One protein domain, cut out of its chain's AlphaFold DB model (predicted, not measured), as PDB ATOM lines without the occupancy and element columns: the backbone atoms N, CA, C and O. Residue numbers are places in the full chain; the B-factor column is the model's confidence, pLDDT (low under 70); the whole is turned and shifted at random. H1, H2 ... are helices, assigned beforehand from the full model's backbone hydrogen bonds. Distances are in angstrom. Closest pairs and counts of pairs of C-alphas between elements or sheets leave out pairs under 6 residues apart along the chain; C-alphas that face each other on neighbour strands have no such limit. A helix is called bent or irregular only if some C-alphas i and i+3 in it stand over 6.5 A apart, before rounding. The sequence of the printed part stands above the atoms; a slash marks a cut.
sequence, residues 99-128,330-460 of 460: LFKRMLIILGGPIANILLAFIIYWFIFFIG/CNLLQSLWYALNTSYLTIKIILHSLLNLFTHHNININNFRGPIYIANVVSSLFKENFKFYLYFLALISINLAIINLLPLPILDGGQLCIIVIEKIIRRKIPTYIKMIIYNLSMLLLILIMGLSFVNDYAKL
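This is residues 99 to 128 and 330 to 460 of the 460 residues of the protein "Zinc metalloprotease" of Enterobacteriaceae endosymbiont of Neohaemonia nigricornis (UniProt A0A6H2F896). Helices H1b, H4 and H3 lie side by side as a slab, with H2 crossing over H1b and H4 on one face. H1a and H5, side by side, lengthen the slab at one end, and the long H6 runs from near H5 to the start of H3, leaving an open gap between itself and H4. The printed part has 161 residues with six named helices, H1 to H6 in order, and no named strand; its class is all helix. It is only just loose, close to compact, with a radius of gyration of the C-alphas of 18.6 A and spans of 54 by 44 by 28 A.

H1, residues 99 to 127, is bent: C-alphas 106 and 109 are 6.6 A apart. By its hydrogen bonds it was assigned as one helix; its arms, H1a, residues 99 to 106, and H1b, residues 109 to 127, stand at a steep tilt of 48 degrees. H2, residues 332 to 359, touches H1b with residues 332 to 343 alone, at a steep tilt of 47 degrees; the closest C-alphas, of Trp 122 and Ala 339, are 4.9 A apart. H3, residues 371 to 384, and H4, residues 386 to 404, form a helical hairpin, with the C-alphas of Leu 381 and Tyr 389 closest at 5.0 A. H4 touches H1b, opposite ways at a shallow tilt of 20 degrees, closest at the C-alphas of Ala 117 and Ala 394, 4.1 A. H4 touches H2 at a steep tilt of 50 degrees, closest at the C-alphas of Ile 347 and Ile 398, 6.6 A. H5, residues 412 to 425, touches H1a, opposite ways at a shallow tilt of 12 degrees, closest at the C-alphas of Ile 106 and Asp 412, 5.8 A. H6, residues 431 to 457, touches H3 at a steep tilt of 59 degrees, closest at the C-alphas of Ile 372 and Asp 456, 6.6 A. H6 and H5 are near each other, while H6 and H4 are apart. In H1a, H1b, H2, H3, H4, H5 and H6 every O i to N i+4 pair is within hydrogen-bond range.

H1a begins at C-alpha 99, (7.093, -36.182, 24.598), and H1b is 27.0 A long. H2 measures 40.4 A, H4 26.5 A and H6 38.7 A, ending at C-alpha 457, (8.364, -44.215, 68.226).

The C-alphas farthest apart, of Asn 331 and Tyr 432, are 55.5 A apart. Residues 129 to 329 are not printed, and C-alphas 128 and 330 across the cut are 6.4 A apart. The link from H2 to H3 is long, and residues 355 to 364, of which 355 to 359 belong to H2, stand free. The mean pLDDT of the printed part is 87.0; residues 360 to 368 and 459 to 460 are under 70.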
ATOM      1  N   LEU A  99       7.038 -35.242  23.473       89.00
ATOM      2  CA  LEU A  99       7.093 -36.182  24.598       89.00
ATOM      3  C   LEU A  99       8.508 -36.319  25.174       89.00
ATOM      4  O   LEU A  99       8.676 -36.362  26.387       89.00
ATOM      5  N   PHE A 100       9.530 -36.320  24.315       90.56
ATOM      6  CA  PHE A 100      10.923 -36.408  24.748       90.56
ATOM      7  C   PHE A 100      11.345 -35.214  25.617       90.56
ATOM      8  O   PHE A 100      11.969 -35.404  26.657       90.56
ATOM      9  N   LYS A 101      10.945 -33.986  25.253       93.75
ATOM     10  CA  LYS A 101      11.232 -32.791  26.063       93.75
ATOM     11  C   LYS A 101      10.512 -32.838  27.410       93.75
ATOM     12  O   LYS A 101      11.107 -32.494  28.424       93.75
ATOM     13  N   ARG A 102       9.266 -33.323  27.435       92.62
ATOM     14  CA  ARG A 102       8.511 -33.542  28.681       92.62
ATOM     15  C   ARG A 102       9.198 -34.560  29.593       92.62
ATOM     16  O   ARG A 102       9.359 -34.297  30.779       92.62
ATOM     17  N   MET A 103       9.671 -35.676  29.033       93.75
ATOM     18  CA  MET A 103      10.447 -36.670  29.782       93.75
ATOM     19  C   MET A 103      11.735 -36.074  30.358       93.75
ATOM     20  O   MET A 103      12.037 -36.318  31.519       93.75
ATOM     21  N   LEU A 104      12.470 -35.264  29.586       95.69
ATOM     22  CA  LEU A 104      13.678 -34.597  30.080       95.69
ATOM     23  C   LEU A 104      13.382 -33.647  31.243       95.69
ATOM     24  O   LEU A 104      14.137 -33.642  32.206       95.69
ATOM     25  N   ILE A 105      12.285 -32.883  31.190       95.31
ATOM     26  CA  ILE A 105      11.882 -32.004  32.299       95.31
ATOM     27  C   ILE A 105      11.632 -32.823  33.565       95.31
ATOM     28  O   ILE A 105      12.139 -32.464  34.624       95.31
ATOM     29  N   ILE A 106      10.903 -33.937  33.458       94.94
ATOM     30  CA  ILE A 106      10.617 -34.814  34.603       94.94
ATOM     31  C   ILE A 106      11.897 -35.484  35.123       94.94
ATOM     32  O   ILE A 106      12.092 -35.603  36.323       94.94
ATOM     33  N   LEU A 107      12.833 -35.858  34.252       96.81
ATOM     34  CA  LEU A 107      14.133 -36.382  34.684       96.81
ATOM     35  C   LEU A 107      15.041 -35.315  35.314       96.81
ATOM     36  O   LEU A 107      16.008 -35.669  35.989       96.81
ATOM     37  N   GLY A 108      14.741 -34.028  35.127       97.19
ATOM     38  CA  GLY A 108      15.558 -32.922  35.618       97.19
ATOM     39  C   GLY A 108      15.790 -32.945  37.119       97.19
ATOM     40  O   GLY A 108      16.933 -32.786  37.547       97.19
ATOM     41  N   GLY A 109      14.750 -33.197  37.910       96.50
ATOM     42  CA  GLY A 109      14.873 -33.267  39.365       96.50
ATOM     43  C   GLY A 109      15.763 -34.416  39.846       96.50
ATOM     44  O   GLY A 109      16.737 -34.167  40.566       96.50
ATOM     45  N   PRO A 110      15.507 -35.676  39.446       97.56
ATOM     46  CA  PRO A 110      16.367 -36.799  39.810       97.56
ATOM     47  C   PRO A 110      17.820 -36.620  39.348       97.56
ATOM     48  O   PRO A 110      18.748 -36.892  40.114       97.56
ATOM     49  N   ILE A 111      18.037 -36.109  38.131       98.00
ATOM     50  CA  ILE A 111      19.386 -35.835  37.610       98.00
ATOM     51  C   ILE A 111      20.090 -34.762  38.448       98.00
ATOM     52  O   ILE A 111      21.260 -34.941  38.786       98.00
ATOM     53  N   ALA A 112      19.397 -33.684  38.831       98.19
ATOM     54  CA  ALA A 112      19.972 -32.619  39.655       98.19
ATOM     55  C   ALA A 112      20.447 -33.134  41.021       98.19
ATOM     56  O   ALA A 112      21.523 -32.755  41.477       98.19
ATOM     57  N   ASN A 113      19.708 -34.058  41.638       97.94
ATOM     58  CA  ASN A 113      20.119 -34.684  42.894       97.94
ATOM     59  C   ASN A 113      21.328 -35.622  42.732       97.94
ATOM     60  O   ASN A 113      22.262 -35.580  43.531       97.94
ATOM     61  N   ILE A 114      21.380 -36.430  41.669       98.00
ATOM     62  CA  ILE A 114      22.575 -37.247  41.384       98.00
ATOM     63  C   ILE A 114      23.801 -36.346  41.172       98.00
ATOM     64  O   ILE A 114      24.888 -36.631  41.683       98.00
ATOM     65  N   LEU A 115      23.622 -35.234  40.456       98.06
ATOM     66  CA  LEU A 115      24.669 -34.250  40.201       98.06
ATOM     67  C   LEU A 115      25.107 -33.548  41.494       98.06
ATOM     68  O   LEU A 115      26.306 -33.409  41.729       98.06
ATOM     69  N   LEU A 116      24.171 -33.176  42.370       98.31
ATOM     70  CA  LEU A 116      24.468 -32.614  43.687       98.31
ATOM     71  C   LEU A 116      25.338 -33.561  44.514       98.31
ATOM     72  O   LEU A 116      26.369 -33.148  45.041       98.31
ATOM     73  N   ALA A 117      24.957 -34.835  44.596       97.75
ATOM     74  CA  ALA A 117      25.725 -35.838  45.322       97.75
ATOM     75  C   ALA A 117      27.146 -35.993  44.770       97.75
ATOM     76  O   ALA A 117      28.109 -36.044  45.534       97.75
ATOM     77  N   PHE A 118      27.280 -36.011  43.440       97.56
ATOM     78  CA  PHE A 118      28.574 -36.031  42.772       97.56
ATOM     79  C   PHE A 118      29.435 -34.812  43.138       97.56
ATOM     80  O   PHE A 118      30.590 -34.990  43.525       97.56
ATOM     81  N   ILE A 119      28.878 -33.595  43.083       97.44
ATOM     82  CA  ILE A 119      29.589 -32.365  43.469       97.44
ATOM     83  C   ILE A 119      30.026 -32.426  44.935       97.44
ATOM     84  O   ILE A 119      31.157 -32.060  45.251       97.44
ATOM     85  N   ILE A 120      29.168 -32.917  45.832       96.44
ATOM     86  CA  ILE A 120      29.493 -33.029  47.257       96.44
ATOM     87  C   ILE A 120      30.638 -34.017  47.482       96.44
ATOM     88  O   ILE A 120      31.588 -33.686  48.191       96.44
ATOM     89  N   TYR A 121      30.598 -35.204  46.864       93.56
ATOM     90  CA  TYR A 121      31.708 -36.159  46.942       93.56
ATOM     91  C   TYR A 121      32.994 -35.584  46.357       93.56
ATOM     92  O   TYR A 121      34.060 -35.729  46.954       93.56
ATOM     93  N   TRP A 122      32.904 -34.888  45.228       94.25
ATOM     94  CA  TRP A 122      34.056 -34.238  44.621       94.25
ATOM     95  C   TRP A 122      34.682 -33.206  45.560       94.25
ATOM     96  O   TRP A 122      35.887 -33.264  45.807       94.25
ATOM     97  N   PHE A 123      33.867 -32.335  46.154       93.31
ATOM     98  CA  PHE A 123      34.300 -31.326  47.119       93.31
ATOM     99  C   PHE A 123      34.964 -31.951  48.353       93.31
ATOM    100  O   PHE A 123      36.046 -31.534  48.767       93.31
ATOM    101  N   ILE A 124      34.361 -33.016  48.884       89.94
ATOM    102  CA  ILE A 124      34.893 -33.849  49.967       89.94
ATOM    103  C   ILE A 124      36.308 -34.357  49.647       89.94
ATOM    104  O   ILE A 124      37.198 -34.271  50.494       89.94
ATOM    105  N   PHE A 125      36.510 -34.952  48.468       88.00
ATOM    106  CA  PHE A 125      37.802 -35.532  48.089       88.00
ATOM    107  C   PHE A 125      38.832 -34.464  47.710       88.00
ATOM    108  O   PHE A 125      40.028 -34.675  47.898       88.00
ATOM    109  N   PHE A 126      38.370 -33.319  47.202       89.38
ATOM    110  CA  PHE A 126      39.209 -32.200  46.792       89.38
ATOM    111  C   PHE A 126      39.794 -31.418  47.976       89.38
ATOM    112  O   PHE A 126      40.999 -31.164  48.006       89.38
ATOM    113  N   ILE A 127      38.975 -31.075  48.981       87.38
ATOM    114  CA  ILE A 127      39.480 -30.455  50.222       87.38
ATOM    115  C   ILE A 127      40.448 -31.405  50.931       87.38
ATOM    116  O   ILE A 127      41.415 -30.973  51.561       87.38
ATOM    117  N   GLY A 128      40.216 -32.705  50.763       80.38
ATOM    118  CA  GLY A 128      40.905 -33.739  51.502       80.38
ATOM    119  C   GLY A 128      40.304 -33.903  52.889       80.38
ATOM    120  O   GLY A 128      39.429 -33.151  53.326       80.38
ATOM    121  N   CYS A 330      43.206 -35.649  47.441       80.12
ATOM    122  CA  CYS A 330      43.277 -35.948  46.019       80.12
ATOM    123  C   CYS A 330      43.622 -34.686  45.223       80.12
ATOM    124  O   CYS A 330      43.173 -33.587  45.552       80.12
ATOM    125  N   ASN A 331      44.327 -34.862  44.108       88.12
ATOM    126  CA  ASN A 331      44.411 -33.823  43.080       88.12
ATOM    127  C   ASN A 331      43.041 -33.620  42.408       88.12
ATOM    128  O   ASN A 331      42.191 -34.505  42.462       88.12
ATOM    129  N   LEU A 332      42.834 -32.491  41.720       87.94
ATOM    130  CA  LEU A 332      41.547 -32.120  41.102       87.94
ATOM    131  C   LEU A 332      40.953 -33.218  40.194       87.94
ATOM    132  O   LEU A 332      39.780 -33.560  40.303       87.94
ATOM    133  N   LEU A 333      41.769 -33.788  39.304       90.31
ATOM    134  CA  LEU A 333      41.354 -34.870  38.402       90.31
ATOM    135  C   LEU A 333      41.073 -36.171  39.158       90.31
ATOM    136  O   LEU A 333      40.103 -36.872  38.876       90.31
ATOM    137  N   GLN A 334      41.903 -36.477  40.154       87.44
ATOM    138  CA  GLN A 334      41.750 -37.674  40.968       87.44
ATOM    139  C   GLN A 334      40.472 -37.590  41.813       87.44
ATOM    140  O   GLN A 334      39.716 -38.557  41.865       87.44
ATOM    141  N   SER A 335      40.172 -36.437  42.421       90.38
ATOM    142  CA  SER A 335      38.952 -36.243  43.209       90.38
ATOM    143  C   SER A 335      37.696 -36.370  42.353       90.38
ATOM    144  O   SER A 335      36.720 -36.953  42.822       90.38
ATOM    145  N   LEU A 336      37.714 -35.890  41.102       92.94
ATOM    146  CA  LEU A 336      36.610 -36.085  40.153       92.94
ATOM    147  C   LEU A 336      36.377 -37.572  39.881       92.94
ATOM    148  O   LEU A 336      35.247 -38.050  39.971       92.94
ATOM    149  N   TRP A 337      37.446 -38.316  39.589       89.50
ATOM    150  CA  TRP A 337      37.346 -39.744  39.299       89.50
ATOM    151  C   TRP A 337      36.843 -40.547  40.505       89.50
ATOM    152  O   TRP A 337      35.935 -41.370  40.365       89.50
ATOM    153  N   TYR A 338      37.357 -40.260  41.707       87.38
ATOM    154  CA  TYR A 338      36.850 -40.870  42.937       87.38
ATOM    155  C   TYR A 338      35.379 -40.539  43.163       87.38
ATOM    156  O   TYR A 338      34.608 -41.455  43.431       87.38
ATOM    157  N   ALA A 339      34.973 -39.277  42.998       92.25
ATOM    158  CA  ALA A 339      33.585 -38.865  43.166       92.25
ATOM    159  C   ALA A 339      32.641 -39.581  42.188       92.25
ATOM    160  O   ALA A 339      31.578 -40.047  42.600       92.25
ATOM    161  N   LEU A 340      33.044 -39.738  40.922       93.81
ATOM    162  CA  LEU A 340      32.293 -40.508  39.926       93.81
ATOM    163  C   LEU A 340      32.145 -41.973  40.349       93.81
ATOM    164  O   LEU A 340      31.031 -42.499  40.371       93.81
ATOM    165  N   ASN A 341      33.251 -42.626  40.720       89.50
ATOM    166  CA  ASN A 341      33.234 -44.023  41.150       89.50
ATOM    167  C   ASN A 341      32.386 -44.200  42.421       89.50
ATOM    168  O   ASN A 341      31.567 -45.115  42.487       89.50
ATOM    169  N   THR A 342      32.491 -43.300  43.405       88.94
ATOM    170  CA  THR A 342      31.664 -43.364  44.618       88.94
ATOM    171  C   THR A 342      30.189 -43.121  44.335       88.94
ATOM    172  O   THR A 342      29.356 -43.846  44.875       88.94
ATOM    173  N   SER A 343      29.837 -42.173  43.461       94.00
ATOM    174  CA  SER A 343      28.449 -41.962  43.031       94.00
ATOM    175  C   SER A 343      27.893 -43.202  42.330       94.00
ATOM    176  O   SER A 343      26.805 -43.666  42.656       94.00
ATOM    177  N   TYR A 344      28.659 -43.808  41.420       93.12
ATOM    178  CA  TYR A 344      28.248 -45.027  40.724       93.12
ATOM    179  C   TYR A 344      28.033 -46.207  41.685       93.12
ATOM    180  O   TYR A 344      26.999 -46.878  41.633       93.12
ATOM    181  N   LEU A 345      28.981 -46.447  42.596       88.06
ATOM    182  CA  LEU A 345      28.881 -47.525  43.583       88.06
ATOM    183  C   LEU A 345      27.701 -47.316  44.529       88.06
ATOM    184  O   LEU A 345      26.975 -48.266  44.814       88.06
ATOM    185  N   THR A 346      27.483 -46.085  44.991       89.56
ATOM    186  CA  THR A 346      26.359 -45.766  45.880       89.56
ATOM    187  C   THR A 346      25.024 -45.969  45.171       89.56
ATOM    188  O   THR A 346      24.175 -46.676  45.712       89.56
ATOM    189  N   ILE A 347      24.868 -45.493  43.928       93.06
ATOM    190  CA  ILE A 347      23.688 -45.775  43.090       93.06
ATOM    191  C   ILE A 347      23.455 -47.285  42.963       93.06
ATOM    192  O   ILE A 347      22.346 -47.766  43.199       93.06
ATOM    193  N   LYS A 348      24.501 -48.054  42.632       90.06
ATOM    194  CA  LYS A 348      24.408 -49.509  42.463       90.06
ATOM    195  C   LYS A 348      23.979 -50.220  43.750       90.06
ATOM    196  O   LYS A 348      23.126 -51.105  43.695       90.06
ATOM    197  N   ILE A 349      24.552 -49.841  44.894       83.50
ATOM    198  CA  ILE A 349      24.201 -50.403  46.205       83.50
ATOM    199  C   ILE A 349      22.737 -50.107  46.537       83.50
ATOM    200  O   ILE A 349      22.014 -51.013  46.946       83.50
ATOM    201  N   ILE A 350      22.282 -48.872  46.311       87.69
ATOM    202  CA  ILE A 350      20.898 -48.471  46.583       87.69
ATOM    203  C   ILE A 350      19.931 -49.240  45.678       87.69
ATOM    204  O   ILE A 350      18.999 -49.864  46.187       87.69
ATOM    205  N   LEU A 351      20.176 -49.292  44.366       89.31
ATOM    206  CA  LEU A 351      19.346 -50.051  43.423       89.31
ATOM    207  C   LEU A 351      19.278 -51.536  43.782       89.31
ATOM    208  O   LEU A 351      18.193 -52.111  43.811       89.31
ATOM    209  N   HIS A 352      20.412 -52.159  44.109       83.00
ATOM    210  CA  HIS A 352      20.421 -53.554  44.541       83.00
ATOM    211  C   HIS A 352      19.659 -53.751  45.855       83.00
ATOM    212  O   HIS A 352      18.914 -54.719  45.989       83.00
ATOM    213  N   SER A 353      19.795 -52.827  46.811       80.69
ATOM    214  CA  SER A 353      19.040 -52.882  48.063       80.69
ATOM    215  C   SER A 353      17.531 -52.810  47.817       80.69
ATOM    216  O   SER A 353      16.798 -53.617  48.379       80.69
ATOM    217  N   LEU A 354      17.076 -51.941  46.905       83.06
ATOM    218  CA  LEU A 354      15.673 -51.828  46.508       83.06
ATOM    219  C   LEU A 354      15.183 -53.085  45.781       83.06
ATOM    220  O   LEU A 354      14.119 -53.599  46.101       83.06
ATOM    221  N   LEU A 355      15.967 -53.635  44.851       82.62
ATOM    222  CA  LEU A 355      15.632 -54.886  44.157       82.62
ATOM    223  C   LEU A 355      15.536 -56.072  45.127       82.62
ATOM    224  O   LEU A 355      14.650 -56.920  44.993       82.62
ATOM    225  N   ASN A 356      16.404 -56.119  46.137       76.75
ATOM    226  CA  ASN A 356      16.333 -57.128  47.190       76.75
ATOM    227  C   ASN A 356      15.070 -56.981  48.042       76.75
ATOM    228  O   ASN A 356      14.559 -58.001  48.497       76.75
ATOM    229  N   LEU A 357      14.529 -55.763  48.201       76.44
ATOM    230  CA  LEU A 357      13.257 -55.566  48.899       76.44
ATOM    231  C   LEU A 357      12.076 -56.243  48.177       76.44
ATOM    232  O   LEU A 357      11.151 -56.719  48.825       76.44
ATOM    233  N   PHE A 358      12.102 -56.306  46.843       74.88
ATOM    234  CA  PHE A 358      11.033 -56.936  46.059       74.88
ATOM    235  C   PHE A 358      11.253 -58.433  45.817       74.88
ATOM    236  O   PHE A 358      10.293 -59.180  45.656       74.88
ATOM    237  N   THR A 359      12.508 -58.886  45.774       74.38
ATOM    238  CA  THR A 359      12.841 -60.279  45.428       74.38
ATOM    239  C   THR A 359      12.987 -61.193  46.644       74.38
ATOM    240  O   THR A 359      12.625 -62.366  46.574       74.38
ATOM    241  N   HIS A 360      13.495 -60.691  47.775       64.19
ATOM    242  CA  HIS A 360      13.783 -61.503  48.958       64.19
ATOM    243  C   HIS A 360      12.785 -61.202  50.085       64.19
ATOM    244  O   HIS A 360      12.813 -60.139  50.690       64.19
ATOM    245  N   HIS A 361      11.945 -62.179  50.436       53.81
ATOM    246  CA  HIS A 361      10.839 -62.032  51.399       53.81
ATOM    247  C   HIS A 361      11.265 -61.913  52.884       53.81
ATOM    248  O   HIS A 361      10.416 -61.823  53.767       53.81
ATOM    249  N   ASN A 362      12.566 -61.879  53.194       52.06
ATOM    250  CA  ASN A 362      13.086 -61.859  54.571       52.06
ATOM    251  C   ASN A 362      13.386 -60.440  55.083       52.06
ATOM    252  O   ASN A 362      14.410 -60.200  55.730       52.06
ATOM    253  N   ILE A 363      12.522 -59.471  54.783       52.62
ATOM    254  CA  ILE A 363      12.739 -58.086  55.211       52.62
ATOM    255  C   ILE A 363      12.041 -57.880  56.543       52.62
ATOM    256  O   ILE A 363      10.830 -57.701  56.633       52.62
ATOM    257  N   ASN A 364      12.839 -57.867  57.605       53.75
ATOM    258  CA  ASN A 364      12.363 -57.409  58.897       53.75
ATOM    259  C   ASN A 364      11.965 -55.927  58.790       53.75
ATOM    260  O   ASN A 364      12.821 -55.069  58.574       53.75
ATOM    261  N   ILE A 365      10.689 -55.616  59.047       54.78
ATOM    262  CA  ILE A 365      10.133 -54.248  59.186       54.78
ATOM    263  C   ILE A 365      10.948 -53.402  60.191       54.78
ATOM    264  O   ILE A 365      11.006 -52.171  60.128       54.78
ATOM    265  N   ASN A 366      11.688 -54.072  61.077       54.22
ATOM    266  CA  ASN A 366      12.635 -53.471  62.008       54.22
ATOM    267  C   ASN A 366      13.786 -52.703  61.332       54.22
ATOM    268  O   ASN A 366      14.407 -51.875  62.001       54.22
ATOM    269  N   ASN A 367      14.058 -52.919  60.044       57.09
ATOM    270  CA  ASN A 367      15.121 -52.225  59.316       57.09
ATOM    271  C   ASN A 367      14.665 -50.901  58.686       57.09
ATOM    272  O   ASN A 367      15.517 -50.083  58.347       57.09
ATOM    273  N   PHE A 368      13.356 -50.649  58.589       63.25
ATOM    274  CA  PHE A 368      12.855 -49.341  58.175       63.25
ATOM    275  C   PHE A 368      13.109 -48.315  59.286       63.25
ATOM    276  O   PHE A 368      12.771 -48.535  60.454       63.25
ATOM    277  N   ARG A 369      13.760 -47.210  58.919       70.38
ATOM    278  CA  ARG A 369      14.027 -46.050  59.774       70.38
ATOM    279  C   ARG A 369      13.213 -44.882  59.240       70.38
ATOM    280  O   ARG A 369      13.232 -44.646  58.036       70.38
ATOM    281  N   GLY A 370      12.482 -44.209  60.114       80.12
ATOM    282  CA  GLY A 370      11.648 -43.076  59.754       80.12
ATOM    283  C   GLY A 370      12.376 -41.728  59.843       80.12
ATOM    284  O   GLY A 370      13.593 -41.661  60.070       80.12
ATOM    285  N   PRO A 371      11.620 -40.629  59.658       81.81
ATOM    286  CA  PRO A 371      12.149 -39.266  59.664       81.81
ATOM    287  C   PRO A 371      12.808 -38.859  60.987       81.81
ATOM    288  O   PRO A 371      13.771 -38.092  60.976       81.81
ATOM    289  N   ILE A 372      12.341 -39.387  62.125       85.06
ATOM    290  CA  ILE A 372      12.870 -39.031  63.451       85.06
ATOM    291  C   ILE A 372      14.280 -39.599  63.611       85.06
ATOM    292  O   ILE A 372      15.196 -38.902  64.053       85.06
ATOM    293  N   TYR A 373      14.476 -40.859  63.213       84.62
ATOM    294  CA  TYR A 373      15.806 -41.458  63.223       84.62
ATOM    295  C   TYR A 373      16.765 -40.709  62.294       84.62
ATOM    296  O   TYR A 373      17.898 -40.429  62.689       84.62
ATOM    297  N   ILE A 374      16.310 -40.337  61.093       86.00
ATOM    298  CA  ILE A 374      17.118 -39.552  60.152       86.00
ATOM    299  C   ILE A 374      17.509 -38.213  60.786       86.00
ATOM    300  O   ILE A 374      18.691 -37.891  60.794       86.00
ATOM    301  N   ALA A 375      16.579 -37.474  61.396       87.62
ATOM    302  CA  ALA A 375      16.886 -36.207  62.063       87.62
ATOM    303  C   ALA A 375      17.957 -36.353  63.159       87.62
ATOM    304  O   ALA A 375      18.877 -35.536  63.255       87.62
ATOM    305  N   ASN A 376      17.891 -37.427  63.950       87.25
ATOM    306  CA  ASN A 376      18.889 -37.724  64.978       87.25
ATOM    307  C   ASN A 376      20.270 -38.038  64.386       87.25
ATOM    308  O   ASN A 376      21.271 -37.549  64.900       87.25
ATOM    309  N   VAL A 377      20.331 -38.805  63.295       85.81
ATOM    310  CA  VAL A 377      21.596 -39.127  62.618       85.81
ATOM    311  C   VAL A 377      22.192 -37.892  61.943       85.81
ATOM    312  O   VAL A 377      23.370 -37.605  62.116       85.81
ATOM    313  N   VAL A 378      21.393 -37.120  61.203       89.69
ATOM    314  CA  VAL A 378      21.873 -35.910  60.516       89.69
ATOM    315  C   VAL A 378      22.466 -34.925  61.525       89.69
ATOM    316  O   VAL A 378      23.557 -34.400  61.316       89.69
ATOM    317  N   SER A 379      21.766 -34.688  62.634       87.81
ATOM    318  CA  SER A 379      22.190 -33.736  63.664       87.81
ATOM    319  C   SER A 379      23.405 -34.195  64.469       87.81
ATOM    320  O   SER A 379      24.244 -33.353  64.804       87.81
ATOM    321  N   SER A 380      23.542 -35.497  64.750       85.94
ATOM    322  CA  SER A 380      24.746 -36.036  65.389       85.94
ATOM    323  C   SER A 380      25.954 -35.895  64.466       85.94
ATOM    324  O   SER A 380      26.981 -35.368  64.885       85.94
ATOM    325  N   LEU A 381      25.807 -36.255  63.186       86.69
ATOM    326  CA  LEU A 381      26.876 -36.116  62.195       86.69
ATOM    327  C   LEU A 381      27.270 -34.651  61.989       86.69
ATOM    328  O   LEU A 381      28.456 -34.350  61.914       86.69
ATOM    329  N   PHE A 382      26.302 -33.733  61.953       88.62
ATOM    330  CA  PHE A 382      26.580 -32.303  61.808       88.62
ATOM    331  C   PHE A 382      27.402 -31.744  62.980       88.62
ATOM    332  O   PHE A 382      28.279 -30.914  62.762       88.62
ATOM    333  N   LYS A 383      27.146 -32.211  64.212       84.25
ATOM    334  CA  LYS A 383      27.903 -31.810  65.413       84.25
ATOM    335  C   LYS A 383      29.298 -32.427  65.473       84.25
ATOM    336  O   LYS A 383      30.246 -31.744  65.840       84.25
ATOM    337  N   GLU A 384      29.407 -33.719  65.179       77.50
ATOM    338  CA  GLU A 384      30.627 -34.491  65.435       77.50
ATOM    339  C   GLU A 384      31.617 -34.439  64.274       77.50
ATOM    340  O   GLU A 384      32.825 -34.348  64.488       77.50
ATOM    341  N   ASN A 385      31.126 -34.529  63.036       78.50
ATOM    342  CA  ASN A 385      31.975 -34.597  61.858       78.50
ATOM    343  C   ASN A 385      31.230 -34.097  60.616       78.50
ATOM    344  O   ASN A 385      30.556 -34.853  59.907       78.50
ATOM    345  N   PHE A 386      31.428 -32.813  60.313       84.38
ATOM    346  CA  PHE A 386      30.804 -32.147  59.173       84.38
ATOM    347  C   PHE A 386      31.039 -32.879  57.842       84.38
ATOM    348  O   PHE A 386      30.183 -32.871  56.958       84.38
ATOM    349  N   LYS A 387      32.160 -33.594  57.698       83.31
ATOM    350  CA  LYS A 387      32.415 -34.391  56.501       83.31
ATOM    351  C   LYS A 387      31.490 -35.602  56.394       83.31
ATOM    352  O   LYS A 387      30.989 -35.882  55.307       83.31
ATOM    353  N   PHE A 388      31.249 -36.321  57.492       83.50
ATOM    354  CA  PHE A 388      30.273 -37.412  57.488       83.50
ATOM    355  C   PHE A 388      28.859 -36.896  57.253       83.50
ATOM    356  O   PHE A 388      28.095 -37.556  56.551       83.50
ATOM    357  N   TYR A 389      28.539 -35.698  57.745       90.69
ATOM    358  CA  TYR A 389      27.304 -35.015  57.373       90.69
ATOM    359  C   TYR A 389      27.208 -34.800  55.853       90.69
ATOM    360  O   TYR A 389      26.196 -35.169  55.265       90.69
ATOM    361  N   LEU A 390      28.260 -34.305  55.188       92.50
ATOM    362  CA  LEU A 390      28.268 -34.138  53.727       92.50
ATOM    363  C   LEU A 390      28.152 -35.475  52.970       92.50
ATOM    364  O   LEU A 390      27.385 -35.560  52.012       92.50
ATOM    365  N   TYR A 391      28.846 -36.540  53.403       89.31
ATOM    366  CA  TYR A 391      28.651 -37.882  52.826       89.31
ATOM    367  C   TYR A 391      27.202 -38.343  52.960       89.31
ATOM    368  O   TYR A 391      26.634 -38.897  52.022       89.31
ATOM    369  N   PHE A 392      26.605 -38.117  54.129       91.50
ATOM    370  CA  PHE A 392      25.222 -38.483  54.390       91.50
ATOM    371  C   PHE A 392      24.248 -37.650  53.547       91.50
ATOM    372  O   PHE A 392      23.298 -38.203  53.002       91.50
ATOM    373  N   LEU A 393      24.522 -36.356  53.353       95.19
ATOM    374  CA  LEU A 393      23.763 -35.472  52.466       95.19
ATOM    375  C   LEU A 393      23.783 -35.984  51.018       95.19
ATOM    376  O   LEU A 393      22.734 -36.091  50.388       95.19
ATOM    377  N   ALA A 394      24.963 -36.353  50.511       95.88
ATOM    378  CA  ALA A 394      25.127 -36.928  49.178       95.88
ATOM    379  C   ALA A 394      24.405 -38.279  49.043       95.88
ATOM    380  O   ALA A 394      23.710 -38.514  48.055       95.88
ATOM    381  N   LEU A 395      24.494 -39.143  50.061       93.12
ATOM    382  CA  LEU A 395      23.768 -40.413  50.109       93.12
ATOM    383  C   LEU A 395      22.249 -40.202  50.067       93.12
ATOM    384  O   LEU A 395      21.570 -40.867  49.284       93.12
ATOM    385  N   ILE A 396      21.702 -39.281  50.872       94.19
ATOM    386  CA  ILE A 396      20.266 -38.966  50.840       94.19
ATOM    387  C   ILE A 396      19.889 -38.372  49.482       94.19
ATOM    388  O   ILE A 396      18.840 -38.721  48.952       94.19
ATOM    389  N   SER A 397      20.732 -37.526  48.891       97.19
ATOM    390  CA  SER A 397      20.471 -36.941  47.575       97.19
ATOM    391  C   SER A 397      20.323 -38.014  46.487       97.19
ATOM    392  O   SER A 397      19.323 -38.022  45.767       97.19
ATOM    393  N   ILE A 398      21.230 -38.998  46.435       96.94
ATOM    394  CA  ILE A 398      21.115 -40.142  45.513       96.94
ATOM    395  C   ILE A 398      19.874 -40.982  45.830       96.94
ATOM    396  O   ILE A 398      19.141 -41.357  44.915       96.94
ATOM    397  N   ASN A 399      19.606 -41.261  47.110       93.69
ATOM    398  CA  ASN A 399      18.398 -41.981  47.518       93.69
ATOM    399  C   ASN A 399      17.126 -41.270  47.042       93.69
ATOM    400  O   ASN A 399      16.241 -41.923  46.503       93.69
ATOM    401  N   LEU A 400      17.044 -39.948  47.205       93.12
ATOM    402  CA  LEU A 400      15.898 -39.146  46.784       93.12
ATOM    403  C   LEU A 400      15.726 -39.191  45.261       93.12
ATOM    404  O   LEU A 400      14.610 -39.360  44.787       93.12
ATOM    405  N   ALA A 401      16.820 -39.128  44.496       96.50
ATOM    406  CA  ALA A 401      16.771 -39.296  43.045       96.50
ATOM    407  C   ALA A 401      16.231 -40.673  42.628       96.50
ATOM    408  O   ALA A 401      15.349 -40.762  41.780       96.50
ATOM    409  N   ILE A 402      16.743 -41.751  43.230       95.19
ATOM    410  CA  ILE A 402      16.337 -43.122  42.892       95.19
ATOM    411  C   ILE A 402      14.889 -43.385  43.309       95.19
ATOM    412  O   ILE A 402      14.132 -43.963  42.534       95.19
ATOM    413  N   ILE A 403      14.492 -42.949  44.509       91.38
ATOM    414  CA  ILE A 403      13.115 -43.081  44.989       91.38
ATOM    415  C   ILE A 403      12.171 -42.316  44.062       91.38
ATOM    416  O   ILE A 403      11.175 -42.891  43.638       91.38
ATOM    417  N   ASN A 404      12.507 -41.083  43.669       92.81
ATOM    418  CA  ASN A 404      11.656 -40.301  42.773       92.81
ATOM    419  C   ASN A 404      11.556 -40.902  41.365       92.81
ATOM    420  O   ASN A 404      10.578 -40.643  40.678       92.81
ATOM    421  N   LEU A 405      12.495 -41.756  40.950       95.06
ATOM    422  CA  LEU A 405      12.418 -42.517  39.697       95.06
ATOM    423  C   LEU A 405      11.587 -43.806  39.798       95.06
ATOM    424  O   LEU A 405      11.375 -44.464  38.778       95.06
ATOM    425  N   LEU A 406      11.103 -44.184  40.986       92.31
ATOM    426  CA  LEU A 406      10.207 -45.331  41.126       92.31
ATOM    427  C   LEU A 406       8.890 -45.084  40.371       92.31
ATOM    428  O   LEU A 406       8.416 -43.947  40.315       92.31
ATOM    429  N   PRO A 407       8.249 -46.142  39.834       89.88
ATOM    430  CA  PRO A 407       6.998 -46.051  39.080       89.88
ATOM    431  C   PRO A 407       5.786 -45.831  40.005       89.88
ATOM    432  O   PRO A 407       4.767 -46.512  39.901       89.88
ATOM    433  N   LEU A 408       5.903 -44.896  40.948       88.62
ATOM    434  CA  LEU A 408       4.841 -44.464  41.843       88.62
ATOM    435  C   LEU A 408       4.280 -43.142  41.313       88.62
ATOM    436  O   LEU A 408       5.039 -42.187  41.197       88.62
ATOM    437  N   PRO A 409       2.979 -43.053  41.002       82.81
ATOM    438  CA  PRO A 409       2.366 -41.903  40.336       82.81
ATOM    439  C   PRO A 409       2.698 -40.534  40.928       82.81
ATOM    440  O   PRO A 409       2.937 -39.600  40.177       82.81
ATOM    441  N   ILE A 410       2.735 -40.407  42.257       86.50
ATOM    442  CA  ILE A 410       3.051 -39.132  42.917       86.50
ATOM    443  C   ILE A 410       4.505 -38.672  42.696       86.50
ATOM    444  O   ILE A 410       4.814 -37.501  42.881       86.50
ATOM    445  N   LEU A 411       5.382 -39.591  42.298       91.31
ATOM    446  CA  LEU A 411       6.792 -39.352  42.021       91.31
ATOM    447  C   LEU A 411       7.027 -39.148  40.518       91.31
ATOM    448  O   LEU A 411       6.219 -39.546  39.672       91.31
ATOM    449  N   ASP A 412       8.183 -38.586  40.179       94.12
ATOM    450  CA  ASP A 412       8.596 -38.302  38.800       94.12
ATOM    451  C   ASP A 412       8.557 -39.542  37.897       94.12
ATOM    452  O   ASP A 412       8.065 -39.499  36.769       94.12
ATOM    453  N   GLY A 413       9.019 -40.685  38.406       93.19
ATOM    454  CA  GLY A 413       9.011 -41.967  37.710       93.19
ATOM    455  C   GLY A 413       7.602 -42.432  37.353       93.19
ATOM    456  O   GLY A 413       7.382 -42.949  36.260       93.19
ATOM    457  N   GLY A 414       6.615 -42.169  38.212       92.12
ATOM    458  CA  GLY A 414       5.211 -42.425  37.910       92.12
ATOM    459  C   GLY A 414       4.679 -41.550  36.779       92.12
ATOM    460  O   GLY A 414       4.000 -42.052  35.881       92.12
ATOM    461  N   GLN A 415       5.033 -40.263  36.761       91.25
ATOM    462  CA  GLN A 415       4.677 -39.366  35.657       91.25
ATOM    463  C   GLN A 415       5.335 -39.796  34.338       91.25
ATOM    464  O   GLN A 415       4.686 -39.778  33.287       91.25
ATOM    465  N   LEU A 416       6.593 -40.249  34.386       93.81
ATOM    466  CA  LEU A 416       7.274 -40.847  33.235       93.81
ATOM    467  C   LEU A 416       6.542 -42.097  32.744       93.81
ATOM    468  O   LEU A 416       6.295 -42.215  31.543       93.81
ATOM    469  N   CYS A 417       6.138 -42.998  33.645       93.50
ATOM    470  CA  CYS A 417       5.355 -44.180  33.291       93.50
ATOM    471  C   CYS A 417       4.043 -43.803  32.602       93.50
ATOM    472  O   CYS A 417       3.725 -44.373  31.562       93.50
ATOM    473  N   ILE A 418       3.314 -42.812  33.119       91.44
ATOM    474  CA  ILE A 418       2.074 -42.314  32.505       91.44
ATOM    475  C   ILE A 418       2.340 -41.826  31.075       91.44
ATOM    476  O   ILE A 418       1.617 -42.216  30.163       91.44
ATOM    477  N   ILE A 419       3.398 -41.040  30.847       90.12
ATOM    478  CA  ILE A 419       3.763 -40.553  29.505       90.12
ATOM    479  C   ILE A 419       4.118 -41.707  28.560       90.12
ATOM    480  O   ILE A 419       3.710 -41.707  27.397       90.12
ATOM    481  N   VAL A 420       4.870 -42.698  29.042       91.81
ATOM    482  CA  VAL A 420       5.230 -43.886  28.255       91.81
ATOM    483  C   VAL A 420       3.980 -44.690  27.894       91.81
ATOM    484  O   VAL A 420       3.820 -45.083  26.740       91.81
ATOM    485  N   ILE A 421       3.059 -44.877  28.840       91.56
ATOM    486  CA  ILE A 421       1.787 -45.565  28.610       91.56
ATOM    487  C   ILE A 421       0.931 -44.785  27.602       91.56
ATOM    488  O   ILE A 421       0.434 -45.376  26.648       91.56
ATOM    489  N   GLU A 422       0.801 -43.463  27.736       90.62
ATOM    490  CA  GLU A 422       0.080 -42.619  26.768       90.62
ATOM    491  C   GLU A 422       0.677 -42.722  25.359       90.62
ATOM    492  O   GLU A 422      -0.062 -42.758  24.375       90.62
ATOM    493  N   LYS A 423       2.007 -42.835  25.250       89.69
ATOM    494  CA  LYS A 423       2.697 -43.052  23.972       89.69
ATOM    495  C   LYS A 423       2.362 -44.414  23.359       89.69
ATOM    496  O   LYS A 423       2.159 -44.488  22.149       89.69
ATOM    497  N   ILE A 424       2.297 -45.471  24.171       93.69
ATOM    498  CA  ILE A 424       1.952 -46.829  23.720       93.69
ATOM    499  C   ILE A 424       0.487 -46.891  23.279       93.69
ATOM    500  O   ILE A 424       0.192 -47.375  22.191       93.69
ATOM    501  N   ILE A 425      -0.426 -46.361  24.095       92.69
ATOM    502  CA  ILE A 425      -1.873 -46.402  23.834       92.69
ATOM    503  C   ILE A 425      -2.280 -45.346  22.781       92.69
ATOM    504  O   ILE A 425      -3.392 -45.375  22.264       92.69
ATOM    505  N   ARG A 426      -1.383 -44.410  22.430       88.38
ATOM    506  CA  ARG A 426      -1.611 -43.298  21.483       88.38
ATOM    507  C   ARG A 426      -2.825 -42.421  21.827       88.38
ATOM    508  O   ARG A 426      -3.353 -41.726  20.965       88.38
ATOM    509  N   ARG A 427      -3.256 -42.421  23.091       87.31
ATOM    510  CA  ARG A 427      -4.332 -41.568  23.619       87.31
ATOM    511  C   ARG A 427      -3.953 -41.041  24.997       87.31
ATOM    512  O   ARG A 427      -3.313 -41.758  25.768       87.31
ATOM    513  N   LYS A 428      -4.362 -39.807  25.316       86.12
ATOM    514  CA  LYS A 428      -4.200 -39.239  26.665       86.12
ATOM    515  C   LYS A 428      -5.034 -40.062  27.653       86.12
ATOM    516  O   LYS A 428      -6.181 -40.402  27.363       86.12
ATOM    517  N   ILE A 429      -4.466 -40.382  28.815       88.56
ATOM    518  CA  ILE A 429      -5.217 -41.050  29.881       88.56
ATOM    519  C   ILE A 429      -6.218 -40.032  30.444       88.56
ATOM    520  O   ILE A 429      -5.807 -38.911  30.770       88.56
ATOM    521  N   PRO A 430      -7.510 -40.392  30.572       90.56
ATOM    522  CA  PRO A 430      -8.516 -39.512  31.146       90.56
ATOM    523  C   PRO A 430      -8.098 -38.951  32.510       90.56
ATOM    524  O   PRO A 430      -7.533 -39.659  33.348       90.56
ATOM    525  N   THR A 431      -8.410 -37.679  32.752       87.12
ATOM    526  CA  THR A 431      -8.037 -36.963  33.983       87.12
ATOM    527  C   THR A 431      -8.578 -37.641  35.241       87.12
ATOM    528  O   THR A 431      -7.847 -37.747  36.223       87.12
ATOM    529  N   TYR A 432      -9.796 -38.193  35.192       90.81
ATOM    530  CA  TYR A 432     -10.390 -38.923  36.318       90.81
ATOM    531  C   TYR A 432      -9.559 -40.153  36.727       90.81
ATOM    532  O   TYR A 432      -9.361 -40.394  37.915       90.81
ATOM    533  N   ILE A 433      -8.997 -40.893  35.760       89.56
ATOM    534  CA  ILE A 433      -8.132 -42.050  36.038       89.56
ATOM    535  C   ILE A 433      -6.834 -41.579  36.691       89.56
ATOM    536  O   ILE A 433      -6.413 -42.148  37.696       89.56
ATOM    537  N   LYS A 434      -6.216 -40.512  36.161       89.06
ATOM    538  CA  LYS A 434      -5.001 -39.931  36.754       89.06
ATOM    539  C   LYS A 434      -5.241 -39.514  38.205       89.06
ATOM    540  O   LYS A 434      -4.427 -39.836  39.060       89.06
ATOM    541  N   MET A 435      -6.370 -38.865  38.498       89.31
ATOM    542  CA  MET A 435      -6.736 -38.459  39.861       89.31
ATOM    543  C   MET A 435      -6.878 -39.653  40.811       89.31
ATOM    544  O   MET A 435      -6.324 -39.614  41.905       89.31
ATOM    545  N   ILE A 436      -7.555 -40.730  40.393       91.25
ATOM    546  CA  ILE A 436      -7.680 -41.957  41.200       91.25
ATOM    547  C   ILE A 436      -6.297 -42.539  41.507       91.25
ATOM    548  O   ILE A 436      -5.984 -42.840  42.659       91.25
ATOM    549  N   ILE A 437      -5.453 -42.649  40.482       89.06
ATOM    550  CA  ILE A 437      -4.092 -43.175  40.589       89.06
ATOM    551  C   ILE A 437      -3.235 -42.313  41.541       89.06
ATOM    552  O   ILE A 437      -2.545 -42.854  42.412       89.06
ATOM    553  N   TYR A 438      -3.296 -40.980  41.430       89.81
ATOM    554  CA  TYR A 438      -2.581 -40.068  42.329       89.81
ATOM    555  C   TYR A 438      -3.095 -40.153  43.769       89.81
ATOM    556  O   TYR A 438      -2.284 -40.239  44.690       89.81
ATOM    557  N   ASN A 439      -4.412 -40.198  43.977       90.62
ATOM    558  CA  ASN A 439      -5.010 -40.291  45.310       90.62
ATOM    559  C   ASN A 439      -4.656 -41.609  46.010       90.62
ATOM    560  O   ASN A 439      -4.279 -41.592  47.180       90.62
ATOM    561  N   LEU A 440      -4.706 -42.739  45.294       90.69
ATOM    562  CA  LEU A 440      -4.262 -44.038  45.817       90.69
ATOM    563  C   LEU A 440      -2.780 -44.011  46.209       90.69
ATOM    564  O   LEU A 440      -2.407 -44.511  47.268       90.69
ATOM    565  N   SER A 441      -1.942 -43.383  45.383       87.56
ATOM    566  CA  SER A 441      -0.506 -43.250  45.659       87.56
ATOM    567  C   SER A 441      -0.234 -42.373  46.879       87.56
ATOM    568  O   SER A 441       0.603 -42.720  47.708       87.56
ATOM    569  N   MET A 442      -0.966 -41.265  47.018       88.75
ATOM    570  CA  MET A 442      -0.890 -40.387  48.187       88.75
ATOM    571  C   MET A 442      -1.329 -41.103  49.462       88.75
ATOM    572  O   MET A 442      -0.642 -41.013  50.476       88.75
ATOM    573  N   LEU A 443      -2.433 -41.851  49.409       91.94
ATOM    574  CA  LEU A 443      -2.911 -42.648  50.536       91.94
ATOM    575  C   LEU A 443      -1.860 -43.679  50.972       91.94
ATOM    576  O   LEU A 443      -1.554 -43.790  52.159       91.94
ATOM    577  N   LEU A 444      -1.260 -44.389  50.013       89.12
ATOM    578  CA  LEU A 444      -0.190 -45.352  50.272       89.12
ATOM    579  C   LEU A 444       1.045 -44.682  50.895       89.12
ATOM    580  O   LEU A 444       1.601 -45.208  51.858       89.12
ATOM    581  N   LEU A 445       1.450 -43.509  50.400       86.00
ATOM    582  CA  LEU A 445       2.580 -42.756  50.950       86.00
ATOM    583  C   LEU A 445       2.310 -42.314  52.394       86.00
ATOM    584  O   LEU A 445       3.162 -42.508  53.260       86.00
ATOM    585  N   ILE A 446       1.114 -41.788  52.675       87.62
ATOM    586  CA  ILE A 446       0.691 -41.407  54.031       87.62
ATOM    587  C   ILE A 446       0.712 -42.623  54.965       87.62
ATOM    588  O   ILE A 446       1.205 -42.519  56.088       87.62
ATOM    589  N   LEU A 447       0.244 -43.785  54.501       88.56
ATOM    590  CA  LEU A 447       0.235 -45.020  55.285       88.56
ATOM    591  C   LEU A 447       1.660 -45.496  55.605       88.56
ATOM    592  O   LEU A 447       1.964 -45.780  56.763       88.56
ATOM    593  N   ILE A 448       2.559 -45.522  54.615       84.44
ATOM    594  CA  ILE A 448       3.974 -45.879  54.820       84.44
ATOM    595  C   ILE A 448       4.645 -44.895  55.782       84.44
ATOM    596  O   ILE A 448       5.376 -45.309  56.683       84.44
ATOM    597  N   MET A 449       4.380 -43.598  55.627       83.06
ATOM    598  CA  MET A 449       4.946 -42.572  56.493       83.06
ATOM    599  C   MET A 449       4.427 -42.716  57.930       83.06
ATOM    600  O   MET A 449       5.228 -42.714  58.864       83.06
ATOM    601  N   GLY A 450       3.128 -42.969  58.113       85.12
ATOM    602  CA  GLY A 450       2.526 -43.290  59.410       85.12
ATOM    603  C   GLY A 450       3.151 -44.526  60.065       85.12
ATOM    604  O   GLY A 450       3.580 -44.458  61.217       85.12
ATOM    605  N   LEU A 451       3.307 -45.627  59.321       84.19
ATOM    606  CA  LEU A 451       4.004 -46.828  59.802       84.19
ATOM    607  C   LEU A 451       5.454 -46.532  60.201       84.19
ATOM    608  O   LEU A 451       5.930 -47.048  61.212       84.19
ATOM    609  N   SER A 452       6.158 -45.689  59.440       80.25
ATOM    610  CA  SER A 452       7.538 -45.303  59.752       80.25
ATOM    611  C   SER A 452       7.635 -44.517  61.063       80.25
ATOM    612  O   SER A 452       8.525 -44.795  61.866       80.25
ATOM    613  N   PHE A 453       6.686 -43.613  61.329       82.31
ATOM    614  CA  PHE A 453       6.614 -42.861  62.581       82.31
ATOM    615  C   PHE A 453       6.301 -43.763  63.773       82.31
ATOM    616  O   PHE A 453       6.966 -43.658  64.801       82.31
ATOM    617  N   VAL A 454       5.343 -44.685  63.630       82.81
ATOM    618  CA  VAL A 454       5.022 -45.667  64.681       82.81
ATOM    619  C   VAL A 454       6.234 -46.551  64.979       82.81
ATOM    620  O   VAL A 454       6.554 -46.791  66.142       82.81
ATOM    621  N   ASN A 455       6.949 -47.000  63.945       78.31
ATOM    622  CA  ASN A 455       8.146 -47.826  64.094       78.31
ATOM    623  C   ASN A 455       9.311 -47.062  64.741       78.31
ATOM    624  O   ASN A 455      10.055 -47.640  65.530       78.31
ATOM    625  N   ASP A 456       9.479 -45.777  64.419       77.12
ATOM    626  CA  ASP A 456      10.463 -44.918  65.078       77.12
ATOM    627  C   ASP A 456      10.103 -44.705  66.551       77.12
ATOM    628  O   ASP A 456      10.960 -44.899  67.409       77.12
ATOM    629  N   TYR A 457       8.838 -44.397  66.854       77.75
ATOM    630  CA  TYR A 457       8.364 -44.215  68.226       77.75
ATOM    631  C   TYR A 457       8.524 -45.483  69.071       77.75
ATOM    632  O   TYR A 457       9.003 -45.414  70.195       77.75
ATOM    633  N   ALA A 458       8.210 -46.655  68.516       72.06
ATOM    634  CA  ALA A 458       8.377 -47.937  69.201       72.06
ATOM    635  C   ALA A 458       9.848 -48.297  69.506       72.06
ATOM    636  O   ALA A 458      10.106 -49.246  70.251       72.06
ATOM    637  N   LYS A 459      10.812 -47.603  68.886       67.88
ATOM    638  CA  LYS A 459      12.256 -47.853  69.022       67.88
ATOM    639  C   LYS A 459      13.006 -46.764  69.794       67.88
ATOM    640  O   LYS A 459      14.194 -46.982  70.064       67.88
ATOM    641  N   LEU A 460      12.363 -45.631  70.082       64.06
ATOM    642  CA  LEU A 460      12.817 -44.648  71.072       64.06
ATOM    643  C   LEU A 460      12.689 -45.249  72.476       64.06
ATOM    644  O   LEU A 460      13.596 -44.964  73.292       64.06
TER     645      LEU A 460